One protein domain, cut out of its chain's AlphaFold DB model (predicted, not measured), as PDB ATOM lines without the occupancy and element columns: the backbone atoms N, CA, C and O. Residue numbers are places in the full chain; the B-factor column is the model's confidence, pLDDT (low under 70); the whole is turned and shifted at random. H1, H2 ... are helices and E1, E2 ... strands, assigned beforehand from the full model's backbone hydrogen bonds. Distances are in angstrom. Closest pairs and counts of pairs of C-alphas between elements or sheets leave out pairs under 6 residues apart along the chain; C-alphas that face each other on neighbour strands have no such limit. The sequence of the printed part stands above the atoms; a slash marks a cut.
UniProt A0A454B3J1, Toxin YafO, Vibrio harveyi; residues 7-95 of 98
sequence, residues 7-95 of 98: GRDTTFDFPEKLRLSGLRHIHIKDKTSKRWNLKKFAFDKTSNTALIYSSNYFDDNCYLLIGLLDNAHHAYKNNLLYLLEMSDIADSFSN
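Overview. This is residues 7 to 95 of the 98 residues of the protein "Toxin YafO" of Vibrio harveyi (UniProt A0A454B3J1). A strongly twisted four-stranded sheet has one long helix, H3, covering one face and running along its strands. The short helix H1 packs on H3, the short helix H2 makes a corner with H3 where the two meet at their link, and the long loop of residues 29 to 49 reaches out beyond one end of E2 and E3. The printed part has 89 residues, with three named helices and four named strands in the order E1 H1 E2 E3 E4 H2 H3. The antiparallel sheet runs E1, E2, E3, E4, and the class is mixed, helices and strands. The whole is compact, with a radius of gyration of the C-alphas of 13.2 A and spans of 38 by 30 by 20 A.

Along the chain. E1 is residues 7 to 11, from C-alpha 7 at (116.576, 85.671, 94.471). E2 is residues 24 to 28, E3 residues 50 to 55, 16.1 A, and E4 residues 63 to 69, 17.4 A. H1 is residues 16 to 20, H2 residues 72 to 78, and H3 residues 80 to 94, 20.6 A, ending at C-alpha 94 (112.015, 89.704, 72.474).

Arrangement. E2, E3 and E4 form a meander, each strand the antiparallel neighbour of the one before. Within hydrogen-bond range are N 25 and O 10 of E2 and E1, 2.9 A, N 26 and O 51 of E2 and E3, 3.0 A, and N 52 and O 67 of E3 and E4, 2.8 A. H3 is on the sheet at a height of 8.9 A, over E3; the closest C-alphas are those of Ser 54 and Ala 90, 5.3 A. H1 touches H3 at residues 83 to 87 alone, Leu 18 to Ser 87 being the closest C-alphas, 5.8 A. H2 only grazes the sheet. In H1, H2 and H3 every O i to N i+4 pair is within hydrogen-bond range.

Size, cuts and confidence. The C-alphas farthest apart, of Asn 37 and Asn 95, are 37.9 A apart. The printed part has no cut; the link E2 to E3 is long. Residues 38 to 41 are under pLDDT 70.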
ATOM      1  N   GLY A   7     116.040  84.335  94.254       90.81
ATOM      2  CA  GLY A   7     116.576  85.671  94.471       90.81
ATOM      3  C   GLY A   7     115.794  86.722  93.686       90.81
ATOM      4  O   GLY A   7     114.663  86.505  93.252       90.81
ATOM      5  N   ARG A   8     116.394  87.893  93.494       90.44
ATOM      6  CA  ARG A   8     115.794  88.968  92.697       90.44
ATOM      7  C   ARG A   8     115.722  88.586  91.208       90.44
ATOM      8  O   ARG A   8     116.697  88.083  90.667       90.44
ATOM      9  N   ASP A   9     114.593  88.897  90.574       92.62
ATOM     10  CA  ASP A   9     114.460  89.002  89.113       92.62
ATOM     11  C   ASP A   9     114.991  90.366  88.671       92.62
ATOM     12  O   ASP A   9     114.512  91.410  89.136       92.62
ATOM     13  N   THR A  10     116.039  90.365  87.851       92.62
ATOM     14  CA  THR A  10     116.666  91.599  87.382       92.62
ATOM     15  C   THR A  10     117.361  91.420  86.038       92.62
ATOM     16  O   THR A  10     117.751  90.319  85.652       92.62
ATOM     17  N   THR A  11     117.543  92.534  85.334       92.94
ATOM     18  CA  THR A  11     118.419  92.629  84.163       92.94
ATOM     19  C   THR A  11     119.869  92.857  84.585       92.94
ATOM     20  O   THR A  11     120.152  93.190  85.742       92.94
ATOM     21  N   PHE A  12     120.780  92.710  83.627       91.25
ATOM     22  CA  PHE A  12     122.166  93.154  83.753       91.25
ATOM     23  C   PHE A  12     122.267  94.679  83.575       91.25
ATOM     24  O   PHE A  12     121.486  95.285  82.839       91.25
ATOM     25  N   ASP A  13     123.215  95.307  84.266       88.50
ATOM     26  CA  ASP A  13     123.452  96.756  84.259       88.50
ATOM     27  C   ASP A  13     124.652  97.177  83.394       88.50
ATOM     28  O   ASP A  13     124.748  98.342  83.003       88.50
ATOM     29  N   PHE A  14     125.531  96.236  83.039       84.06
ATOM     30  CA  PHE A  14     126.690  96.461  82.179       84.06
ATOM     31  C   PHE A  14     127.091  95.194  81.399       84.06
ATOM     32  O   PHE A  14     126.993  94.091  81.944       84.06
ATOM     33  N   PRO A  15     127.648  95.337  80.175       88.06
ATOM     34  CA  PRO A  15     127.697  96.531  79.312       88.06
ATOM     35  C   PRO A  15     126.339  96.973  78.753       88.06
ATOM     36  O   PRO A  15     125.332  96.290  78.904       88.06
ATOM     37  N   GLU A  16     126.311  98.129  78.079       88.44
ATOM     38  CA  GLU A  16     125.078  98.750  77.571       88.44
ATOM     39  C   GLU A  16     124.224  97.815  76.704       88.44
ATOM     40  O   GLU A  16     123.006  97.796  76.864       88.44
ATOM     41  N   LYS A  17     124.841  96.988  75.854       87.81
ATOM     42  CA  LYS A  17     124.115  95.997  75.045       87.81
ATOM     43  C   LYS A  17     123.255  95.064  75.911       87.81
ATOM     44  O   LYS A  17     122.076  94.885  75.639       87.81
ATOM     45  N   LEU A  18     123.810  94.553  77.010       89.94
ATOM     46  CA  LEU A  18     123.096  93.693  77.961       89.94
ATOM     47  C   LEU A  18     121.974  94.422  78.702       89.94
ATOM     48  O   LEU A  18     120.945  93.830  79.012       89.94
ATOM     49  N   ARG A  19     122.156  95.718  78.961       87.69
ATOM     50  CA  ARG A  19     121.119  96.565  79.561       87.69
ATOM     51  C   ARG A  19     119.914  96.736  78.630       87.69
ATOM     52  O   ARG A  19     118.793  96.886  79.109       87.69
ATOM     53  N   LEU A  20     120.142  96.742  77.318       87.56
ATOM     54  CA  LEU A  20     119.105  96.967  76.311       87.56
ATOM     55  C   LEU A  20     118.429  95.677  75.827       87.56
ATOM     56  O   LEU A  20     117.279  95.759  75.389       87.56
ATOM     57  N   SER A  21     119.086  94.522  75.976       89.44
ATOM     58  CA  SER A  21     118.660  93.263  75.353       89.44
ATOM     59  C   SER A  21     117.456  92.567  75.986       89.44
ATOM     60  O   SER A  21     116.954  91.565  75.479       89.44
ATOM     61  N   GLY A  22     117.024  93.034  77.158       90.12
ATOM     62  CA  GLY A  22     115.993  92.351  77.939       90.12
ATOM     63  C   GLY A  22     116.463  91.038  78.578       90.12
ATOM     64  O   GLY A  22     115.640  90.339  79.167       90.12
ATOM     65  N   LEU A  23     117.764  90.717  78.521       95.12
ATOM     66  CA  LEU A  23     118.329  89.554  79.202       95.12
ATOM     67  C   LEU A  23     118.182  89.702  80.722       95.12
ATOM     68  O   LEU A  23     118.658  90.669  81.330       95.12
ATOM     69  N   ARG A  24     117.546  88.712  81.344       95.25
ATOM     70  CA  ARG A  24     117.277  88.659  82.780       95.25
ATOM     71  C   ARG A  24     117.984  87.491  83.431       95.25
ATOM     72  O   ARG A  24     118.303  86.487  82.789       95.25
ATOM     73  N   HIS A  25     118.182  87.618  84.735       95.81
ATOM     74  CA  HIS A  25     118.608  86.514  85.566       95.81
ATOM     75  C   HIS A  25     117.892  86.485  86.915       95.81
ATOM     76  O   HIS A  25     117.502  87.517  87.465       95.81
ATOM     77  N   ILE A  26     117.751  85.274  87.455       95.19
ATOM     78  CA  ILE A  26     117.286  85.020  88.821       95.19
ATOM     79  C   ILE A  26     118.251  84.039  89.477       95.19
ATOM     80  O   ILE A  26     118.466  82.937  88.974       95.19
ATOM     81  N   HIS A  27     118.801  84.409  90.630       95.00
ATOM     82  CA  HIS A  27     119.588  83.489  91.451       95.00
ATOM     83  C   HIS A  27     118.699  82.410  92.086       95.00
ATOM     84  O   HIS A  27     117.652  82.730  92.651       95.00
ATOM     85  N   ILE A  28     119.130  81.148  92.049       94.12
ATOM     86  CA  ILE A  28     118.466  80.028  92.732       94.12
ATOM     87  C   ILE A  28     119.248  79.675  93.995       94.12
ATOM     88  O   ILE A  28     120.482  79.673  94.001       94.12
ATOM     89  N   LYS A  29     118.531  79.366  95.076       92.75
ATOM     90  CA  LYS A  29     119.123  78.916  96.330       92.75
ATOM     91  C   LYS A  29     119.950  77.642  96.132       92.75
ATOM     92  O   LYS A  29     119.447  76.636  95.643       92.75
ATOM     93  N   ASP A  30     121.200  77.672  96.569       93.31
ATOM     94  CA  ASP A  30     122.130  76.548  96.511       93.31
ATOM     95  C   ASP A  30     123.067  76.549  97.737       93.31
ATOM     96  O   ASP A  30     122.894  77.312  98.689       93.31
ATOM     97  N   LYS A  31     124.097  75.695  97.726       93.62
ATOM     98  CA  LYS A  31     125.102  75.624  98.805       93.62
ATOM     99  C   LYS A  31     125.951  76.897  98.975       93.62
ATOM    100  O   LYS A  31     126.620  77.050  99.989       93.62
ATOM    101  N   THR A  32     125.968  77.781  97.982       93.56
ATOM    102  CA  THR A  32     126.725  79.044  97.960       93.56
ATOM    103  C   THR A  32     125.871  80.253  98.347       93.56
ATOM    104  O   THR A  32     126.392  81.364  98.455       93.56
ATOM    105  N   SER A  33     124.573  80.042  98.578       92.06
ATOM    106  CA  SER A  33     123.610  81.067  98.956       92.06
ATOM    107  C   SER A  33     124.025  81.882 100.176       92.06
ATOM    108  O   SER A  33     124.185  81.369 101.284       92.06
ATOM    109  N   LYS A  34     124.092  83.202  99.997       83.44
ATOM    110  CA  LYS A  34     124.328  84.186 101.059       83.44
ATOM    111  C   LYS A  34     123.043  84.933 101.416       83.44
ATOM    112  O   LYS A  34     122.366  85.450 100.544       83.44
ATOM    113  N   ARG A  35     122.722  85.040 102.712       78.25
ATOM    114  CA  ARG A  35     121.645  85.917 103.237       78.25
ATOM    115  C   ARG A  35     120.193  85.558 102.840       78.25
ATOM    116  O   ARG A  35     119.300  86.373 103.042       78.25
ATOM    117  N   TRP A  36     119.896  84.318 102.422       80.44
ATOM    118  CA  TRP A  36     118.513  83.878 102.100       80.44
ATOM    119  C   TRP A  36     117.534  83.940 103.275       80.44
ATOM    120  O   TRP A  36     116.330  84.091 103.070       80.44
ATOM    121  N   ASN A  37     118.043  83.842 104.503       75.12
ATOM    122  CA  ASN A  37     117.234  83.884 105.723       75.12
ATOM    123  C   ASN A  37     116.777  85.313 106.078       75.12
ATOM    124  O   ASN A  37     115.903  85.493 106.927       75.12
ATOM    125  N   LEU A  38     117.354  86.339 105.437       66.81
ATOM    126  CA  LEU A  38     116.968  87.727 105.648       66.81
ATOM    127  C   LEU A  38     115.697  88.013 104.842       66.81
ATOM    128  O   LEU A  38     115.732  88.260 103.639       66.81
ATOM    129  N   LYS A  39     114.550  87.998 105.529       62.00
ATOM    130  CA  LYS A  39     113.225  88.243 104.928       62.00
ATOM    131  C   LYS A  39     113.108  89.584 104.188       62.00
ATOM    132  O   LYS A  39     112.210  89.730 103.370       62.00
ATOM    133  N   LYS A  40     113.955  90.570 104.506       59.59
ATOM    134  CA  LYS A  40     113.720  91.969 104.124       59.59
ATOM    135  C   LYS A  40     114.244  92.383 102.749       59.59
ATOM    136  O   LYS A  40     113.658  93.297 102.183       59.59
ATOM    137  N   PHE A  41     115.276  91.745 102.188       67.69
ATOM    138  CA  PHE A  41     115.894  92.259 100.956       67.69
ATOM    139  C   PHE A  41     116.238  91.143  99.967       67.69
ATOM    140  O   PHE A  41     117.247  90.462 100.101       67.69
ATOM    141  N   ALA A  42     115.409  90.982  98.926       71.06
ATOM    142  CA  ALA A  42     115.692  90.070  97.810       71.06
ATOM    143  C   ALA A  42     116.994  90.429  97.066       71.06
ATOM    144  O   ALA A  42     117.613  89.555  96.471       71.06
ATOM    145  N   PHE A  43     117.426  91.695  97.149       72.38
ATOM    146  CA  PHE A  43     118.708  92.174  96.628       72.38
ATOM    147  C   PHE A  43     119.912  91.419  97.211       72.38
ATOM    148  O   PHE A  43     120.867  91.143  96.496       72.38
ATOM    149  N   ASP A  44     119.852  91.041  98.490       78.19
ATOM    150  CA  ASP A  44     120.945  90.341  99.171       78.19
ATOM    151  C   ASP A  44     120.967  88.827  98.901       78.19
ATOM    152  O   ASP A  44     121.901  88.148  99.323       78.19
ATOM    153  N   LYS A  45     119.951  88.282  98.220       86.19
ATOM    154  CA  LYS A  45     119.839  86.850  97.921       86.19
ATOM    155  C   LYS A  45     120.634  86.499  96.653       86.19
ATOM    156  O   LYS A  45     120.052  86.380  95.575       86.19
ATOM    157  N   THR A  46     121.956  86.335  96.787       90.31
ATOM    158  CA  THR A  46     122.893  86.002  95.685       90.31
ATOM    159  C   THR A  46     123.671  84.683  95.860       90.31
ATOM    160  O   THR A  46     124.170  84.342  96.935       90.31
ATOM    161  N   SER A  47     123.731  83.878  94.800       94.25
ATOM    162  CA  SER A  47     124.296  82.515  94.780       94.25
ATOM    163  C   SER A  47     125.056  82.300  93.476       94.25
ATOM    164  O   SER A  47     125.026  83.140  92.584       94.25
ATOM    165  N   ASN A  48     125.764  81.192  93.332       95.56
ATOM    166  CA  ASN A  48     126.423  80.871  92.073       95.56
ATOM    167  C   ASN A  48     125.485  80.189  91.075       95.56
ATOM    168  O   ASN A  48     125.800  80.192  89.890       95.56
ATOM    169  N   THR A  49     124.322  79.702  91.506       96.44
ATOM    170  CA  THR A  49     123.314  79.186  90.581       96.44
ATOM    171  C   THR A  49     122.384  80.296  90.087       96.44
ATOM    172  O   THR A  49     121.764  80.980  90.903       96.44
ATOM    173  N   ALA A  50     122.246  80.478  88.772       96.31
ATOM    174  CA  ALA A  50     121.335  81.466  88.188       96.31
ATOM    175  C   ALA A  50     120.613  80.947  86.937       96.31
ATOM    176  O   ALA A  50     121.232  80.369  86.044       96.31
ATOM    177  N   LEU A  51     119.306  81.208  86.863       96.50
ATOM    178  CA  LEU A  51     118.528  81.107  85.630       96.50
ATOM    179  C   LEU A  51     118.822  82.322  84.768       96.50
ATOM    180  O   LEU A  51     118.786  83.440  85.279       96.50
ATOM    181  N   ILE A  52     119.046  82.097  83.480       96.75
ATOM    182  CA  ILE A  52     119.201  83.125  82.453       96.75
ATOM    183  C   ILE A  52     118.040  82.982  81.475       96.75
ATOM    184  O   ILE A  52     117.805  81.894  80.948       96.75
ATOM    185  N   TYR A  53     117.290  84.056  81.249       96.81
ATOM    186  CA  TYR A  53     116.071  84.014  80.442       96.81
ATOM    187  C   TYR A  53     115.734  85.381  79.837       96.81
ATOM    188  O   TYR A  53     116.363  86.392  80.156       96.81
ATOM    189  N   SER A  54     114.728  85.403  78.965       95.81
ATOM    190  CA  SER A  54     114.136  86.618  78.400       95.81
ATOM    191  C   SER A  54     112.611  86.493  78.329       95.81
ATOM    192  O   SER A  54     112.070  85.385  78.356       95.81
ATOM    193  N   SER A  55     111.920  87.628  78.252       93.81
ATOM    194  CA  SER A  55     110.473  87.731  78.032       93.81
ATOM    195  C   SER A  55     110.191  88.295  76.639       93.81
ATOM    196  O   SER A  55     110.963  89.112  76.132       93.81
ATOM    197  N   ASN A  56     109.087  87.881  76.022       93.25
ATOM    198  CA  ASN A  56     108.660  88.455  74.751       93.25
ATOM    199  C   ASN A  56     108.106  89.876  74.957       93.25
ATOM    200  O   ASN A  56     107.542  90.175  76.005       93.25
ATOM    201  N   TYR A  57     108.268  90.755  73.968       88.94
ATOM    202  CA  TYR A  57     107.767  92.129  74.033       88.94
ATOM    203  C   TYR A  57     106.247  92.229  73.850       88.94
ATOM    204  O   TYR A  57     105.621  93.117  74.419       88.94
ATOM    205  N   PHE A  58     105.646  91.338  73.056       90.19
ATOM    206  CA  PHE A  58     104.217  91.383  72.728       90.19
ATOM    207  C   PHE A  58     103.350  90.499  73.634       90.19
ATOM    208  O   PHE A  58     102.132  90.666  73.651       90.19
ATOM    209  N   ASP A  59     103.956  89.566  74.371       91.31
ATOM    210  CA  ASP A  59     103.262  88.667  75.296       91.31
ATOM    211  C   ASP A  59     104.056  88.486  76.595       91.31
ATOM    212  O   ASP A  59     105.051  87.757  76.647       91.31
ATOM    213  N   ASP A  60     103.555  89.102  77.666       86.62
ATOM    214  CA  ASP A  60     104.129  89.038  79.015       86.62
ATOM    215  C   ASP A  60     104.057  87.634  79.650       86.62
ATOM    216  O   ASP A  60     104.637  87.407  80.716       86.62
ATOM    217  N   ASN A  61     103.351  86.678  79.036       92.69
ATOM    218  CA  ASN A  61     103.318  85.276  79.466       92.69
ATOM    219  C   ASN A  61     104.244  84.373  78.641       92.69
ATOM    220  O   ASN A  61     104.332  83.172  78.914       92.69
ATOM    221  N   CYS A  62     104.957  84.930  77.662       95.06
ATOM    222  CA  CYS A  62     105.867  84.193  76.800       95.06
ATOM    223  C   CYS A  62     107.321  84.413  77.237       95.06
ATOM    224  O   CYS A  62     107.862  85.520  77.176       95.06
ATOM    225  N   TYR A  63     107.967  83.332  77.677       95.56
ATOM    226  CA  TYR A  63     109.327  83.352  78.216       95.56
ATOM    227  C   TYR A  63     110.217  82.338  77.507       95.56
ATOM    228  O   TYR A  63     109.805  81.207  77.247       95.56
ATOM    229  N   LEU A  64     111.471  82.723  77.284       96.31
ATOM    230  CA  LEU A  64     112.521  81.836  76.803       96.31
ATOM    231  C   LEU A  64     113.532  81.596  77.919       96.31
ATOM    232  O   LEU A  64     114.250  82.516  78.312       96.31
ATOM    233  N   LEU A  65     113.622  80.353  78.397       96.94
ATOM    234  CA  LEU A  65     114.744  79.920  79.226       96.94
ATOM    235  C   LEU A  65     115.968  79.729  78.327       96.94
ATOM    236  O   LEU A  65     115.958  78.880  77.439       96.94
ATOM    237  N   ILE A  66     117.013  80.514  78.572       96.44
ATOM    238  CA  ILE A  66     118.238  80.512  77.768       96.44
ATOM    239  C   ILE A  66     119.289  79.594  78.405       96.44
ATOM    240  O   ILE A  66     119.977  78.857  77.704       96.44
ATOM    241  N   GLY A  67     119.406  79.595  79.737       94.31
ATOM    242  CA  GLY A  67     120.390  78.753  80.413       94.31
ATOM    243  C   GLY A  67     120.248  78.673  81.929       94.31
ATOM    244  O   GLY A  67     119.541  79.458  82.560       94.31
ATOM    245  N   LEU A  68     120.966  77.706  82.504       95.00
ATOM    246  CA  LEU A  68     121.172  77.536  83.940       95.00
ATOM    247  C   LEU A  68     122.680  77.546  84.211       95.00
ATOM    248  O   LEU A  68     123.396  76.644  83.778       95.00
ATOM    249  N   LEU A  69     123.156  78.570  84.911       95.06
ATOM    250  CA  LEU A  69     124.555  78.711  85.310       95.06
ATOM    251  C   LEU A  69     124.751  78.171  86.719       95.06
ATOM    252  O   LEU A  69     123.945  78.486  87.582       95.06
ATOM    253  N   ASP A  70     125.837  77.440  86.964       93.06
ATOM    254  CA  ASP A  70     126.254  76.948  88.288       93.06
ATOM    255  C   ASP A  70     127.403  77.771  88.913       93.06
ATOM    256  O   ASP A  70     127.732  77.611  90.089       93.06
ATOM    257  N   ASN A  71     127.997  78.681  88.131       93.38
ATOM    258  CA  ASN A  71     129.082  79.594  88.503       93.38
ATOM    259  C   ASN A  71     128.809  81.035  88.027       93.38
ATOM    260  O   ASN A  71     129.695  81.718  87.507       93.38
ATOM    261  N   ALA A  72     127.576  81.507  88.219       92.94
ATOM    262  CA  ALA A  72     127.044  82.773  87.718       92.94
ATOM    263  C   ALA A  72     127.985  83.967  87.944       92.94
ATOM    264  O   ALA A  72     128.394  84.611  86.984       92.94
ATOM    265  N   HIS A  73     128.430  84.219  89.180       92.12
ATOM    266  CA  HIS A  73     129.319  85.354  89.462       92.12
ATOM    267  C   HIS A  73     130.657  85.287  88.708       92.12
ATOM    268  O   HIS A  73     131.190  86.321  88.302       92.12
ATOM    269  N   HIS A  74     131.213  84.085  88.519       93.50
ATOM    270  CA  HIS A  74     132.439  83.915  87.743       93.50
ATOM    271  C   HIS A  74     132.185  84.179  86.255       93.50
ATOM    272  O   HIS A  74     132.976  84.882  85.629       93.50
ATOM    273  N   ALA A  75     131.083  83.658  85.704       91.06
ATOM    274  CA  ALA A  75     130.686  83.904  84.319       91.06
ATOM    275  C   ALA A  75     130.453  85.400  84.063       91.06
ATOM    276  O   ALA A  75     131.004  85.945  83.112       91.06
ATOM    277  N   TYR A  76     129.740  86.086  84.961       90.69
ATOM    278  CA  TYR A  76     129.437  87.512  84.822       90.69
ATOM    279  C   TYR A  76     130.693  88.380  84.808       90.69
ATOM    280  O   TYR A  76     130.765  89.360  84.074       90.69
ATOM    281  N   LYS A  77     131.697  88.014  85.613       90.06
ATOM    282  CA  LYS A  77     132.934  88.786  85.740       90.06
ATOM    283  C   LYS A  77     133.952  88.479  84.643       90.06
ATOM    284  O   LYS A  77     134.656  89.383  84.208       90.06
ATOM    285  N   ASN A  78     134.079  87.212  84.251       91.56
ATOM    286  CA  ASN A  78     135.215  86.750  83.446       91.56
ATOM    287  C   ASN A  78     134.829  86.297  82.037       91.56
ATOM    288  O   ASN A  78     135.717  86.057  81.225       91.56
ATOM    289  N   ASN A  79     133.538  86.162  81.737       90.69
ATOM    290  CA  ASN A  79     133.075  85.677  80.446       90.69
ATOM    291  C   ASN A  79     132.030  86.620  79.846       90.69
ATOM    292  O   ASN A  79     130.857  86.283  79.692       90.69
ATOM    293  N   LEU A  80     132.479  87.832  79.513       88.06
ATOM    294  CA  LEU A  80     131.608  88.825  78.899       88.06
ATOM    295  C   LEU A  80     131.054  88.341  77.551       88.06
ATOM    296  O   LEU A  80     129.886  88.578  77.266       88.06
ATOM    297  N   LEU A  81     131.861  87.634  76.752       91.56
ATOM    298  CA  LEU A  81     131.429  87.119  75.452       91.56
ATOM    299  C   LEU A  81     130.220  86.186  75.588       91.56
ATOM    300  O   LEU A  81     129.241  86.373  74.875       91.56
ATOM    301  N   TYR A  82     130.239  85.278  76.566       90.88
ATOM    302  CA  TYR A  82     129.089  84.424  76.864       90.88
ATOM    303  C   TYR A  82     127.823  85.239  77.153       90.88
ATOM    304  O   TYR A  82     126.767  84.963  76.593       90.88
ATOM    305  N   LEU A  83     127.911  86.282  77.988       91.50
ATOM    306  CA  LEU A  83     126.750  87.132  78.263       91.50
ATOM    307  C   LEU A  83     126.262  87.872  77.010       91.50
ATOM    308  O   LEU A  83     125.055  88.017  76.827       91.50
ATOM    309  N   LEU A  84     127.171  88.318  76.141       93.44
ATOM    310  CA  LEU A  84     126.811  88.965  74.879       93.44
ATOM    311  C   LEU A  84     126.090  87.998  73.929       93.44
ATOM    312  O   LEU A  84     125.077  88.382  73.350       93.44
ATOM    313  N   GLU A  85     126.528  86.746  73.832       93.69
ATOM    314  CA  GLU A  85     125.840  85.717  73.041       93.69
ATOM    315  C   GLU A  85     124.429  85.442  73.582       93.69
ATOM    316  O   GLU A  85     123.461  85.409  72.822       93.69
ATOM    317  N   MET A  86     124.273  85.330  74.907       94.75
ATOM    318  CA  MET A  86     122.945  85.195  75.522       94.75
ATOM    319  C   MET A  86     122.077  86.437  75.274       94.75
ATOM    320  O   MET A  86     120.862  86.317  75.108       94.75
ATOM    321  N   SER A  87     122.683  87.631  75.224       93.62
ATOM    322  CA  SER A  87     121.973  88.876  74.914       93.62
ATOM    323  C   SER A  87     121.433  88.888  73.486       93.62
ATOM    324  O   SER A  87     120.292  89.288  73.299       93.62
ATOM    325  N   ASP A  88     122.181  88.357  72.515       93.38
ATOM    326  CA  ASP A  88     121.729  88.254  71.122       93.38
ATOM    327  C   ASP A  88     120.529  87.303  70.978       93.38
ATOM    328  O   ASP A  88     119.580  87.581  70.236       93.38
ATOM    329  N   ILE A  89     120.529  86.205  71.745       94.50
ATOM    330  CA  ILE A  89     119.386  85.285  71.840       94.50
ATOM    331  C   ILE A  89     118.171  86.000  72.447       94.50
ATOM    332  O   ILE A  89     117.063  85.897  71.916       94.50
ATOM    333  N   ALA A  90     118.367  86.735  73.547       94.44
ATOM    334  CA  ALA A  90     117.297  87.474  74.214       94.44
ATOM    335  C   ALA A  90     116.693  88.561  73.314       94.44
ATOM    336  O   ALA A  90     115.468  88.657  73.236       94.44
ATOM    337  N   ASP A  91     117.535  89.316  72.607       91.88
ATOM    338  CA  ASP A  91     117.119  90.349  71.659       91.88
ATOM    339  C   ASP A  91     116.267  89.759  70.536       91.88
ATOM    340  O   ASP A  91     115.162  90.247  70.280       91.88
ATOM    341  N   SER A  92     116.743  88.665  69.931       91.06
ATOM    342  CA  SER A  92     116.042  87.963  68.849       91.06
ATOM    343  C   SER A  92     114.684  87.428  69.296       91.06
ATOM    344  O   SER A  92     113.712  87.510  68.553       91.06
ATOM    345  N   PHE A  93     114.596  86.898  70.519       93.06
ATOM    346  CA  PHE A  93     113.343  86.392  71.072       93.06
ATOM    347  C   PHE A  93     112.370  87.505  71.468       93.06
ATOM    348  O   PHE A  93     111.157  87.322  71.365       93.06
ATOM    349  N   SER A  94     112.877  88.645  71.948       87.44
ATOM    350  CA  SER A  94     112.015  89.704  72.474       87.44
ATOM    351  C   SER A  94     111.105  90.298  71.400       87.44
ATOM    352  O   SER A  94     110.029  90.768  71.741       87.44
ATOM    353  N   ASN A  95     111.497  90.272  70.119       77.44
ATOM    354  CA  ASN A  95     110.828  90.979  69.016       77.44
ATOM    355  C   ASN A  95     110.693  92.500  69.234       77.44
ATOM    356  O   ASN A  95     109.944  93.154  68.520       77.44
TER     357      ASN A  95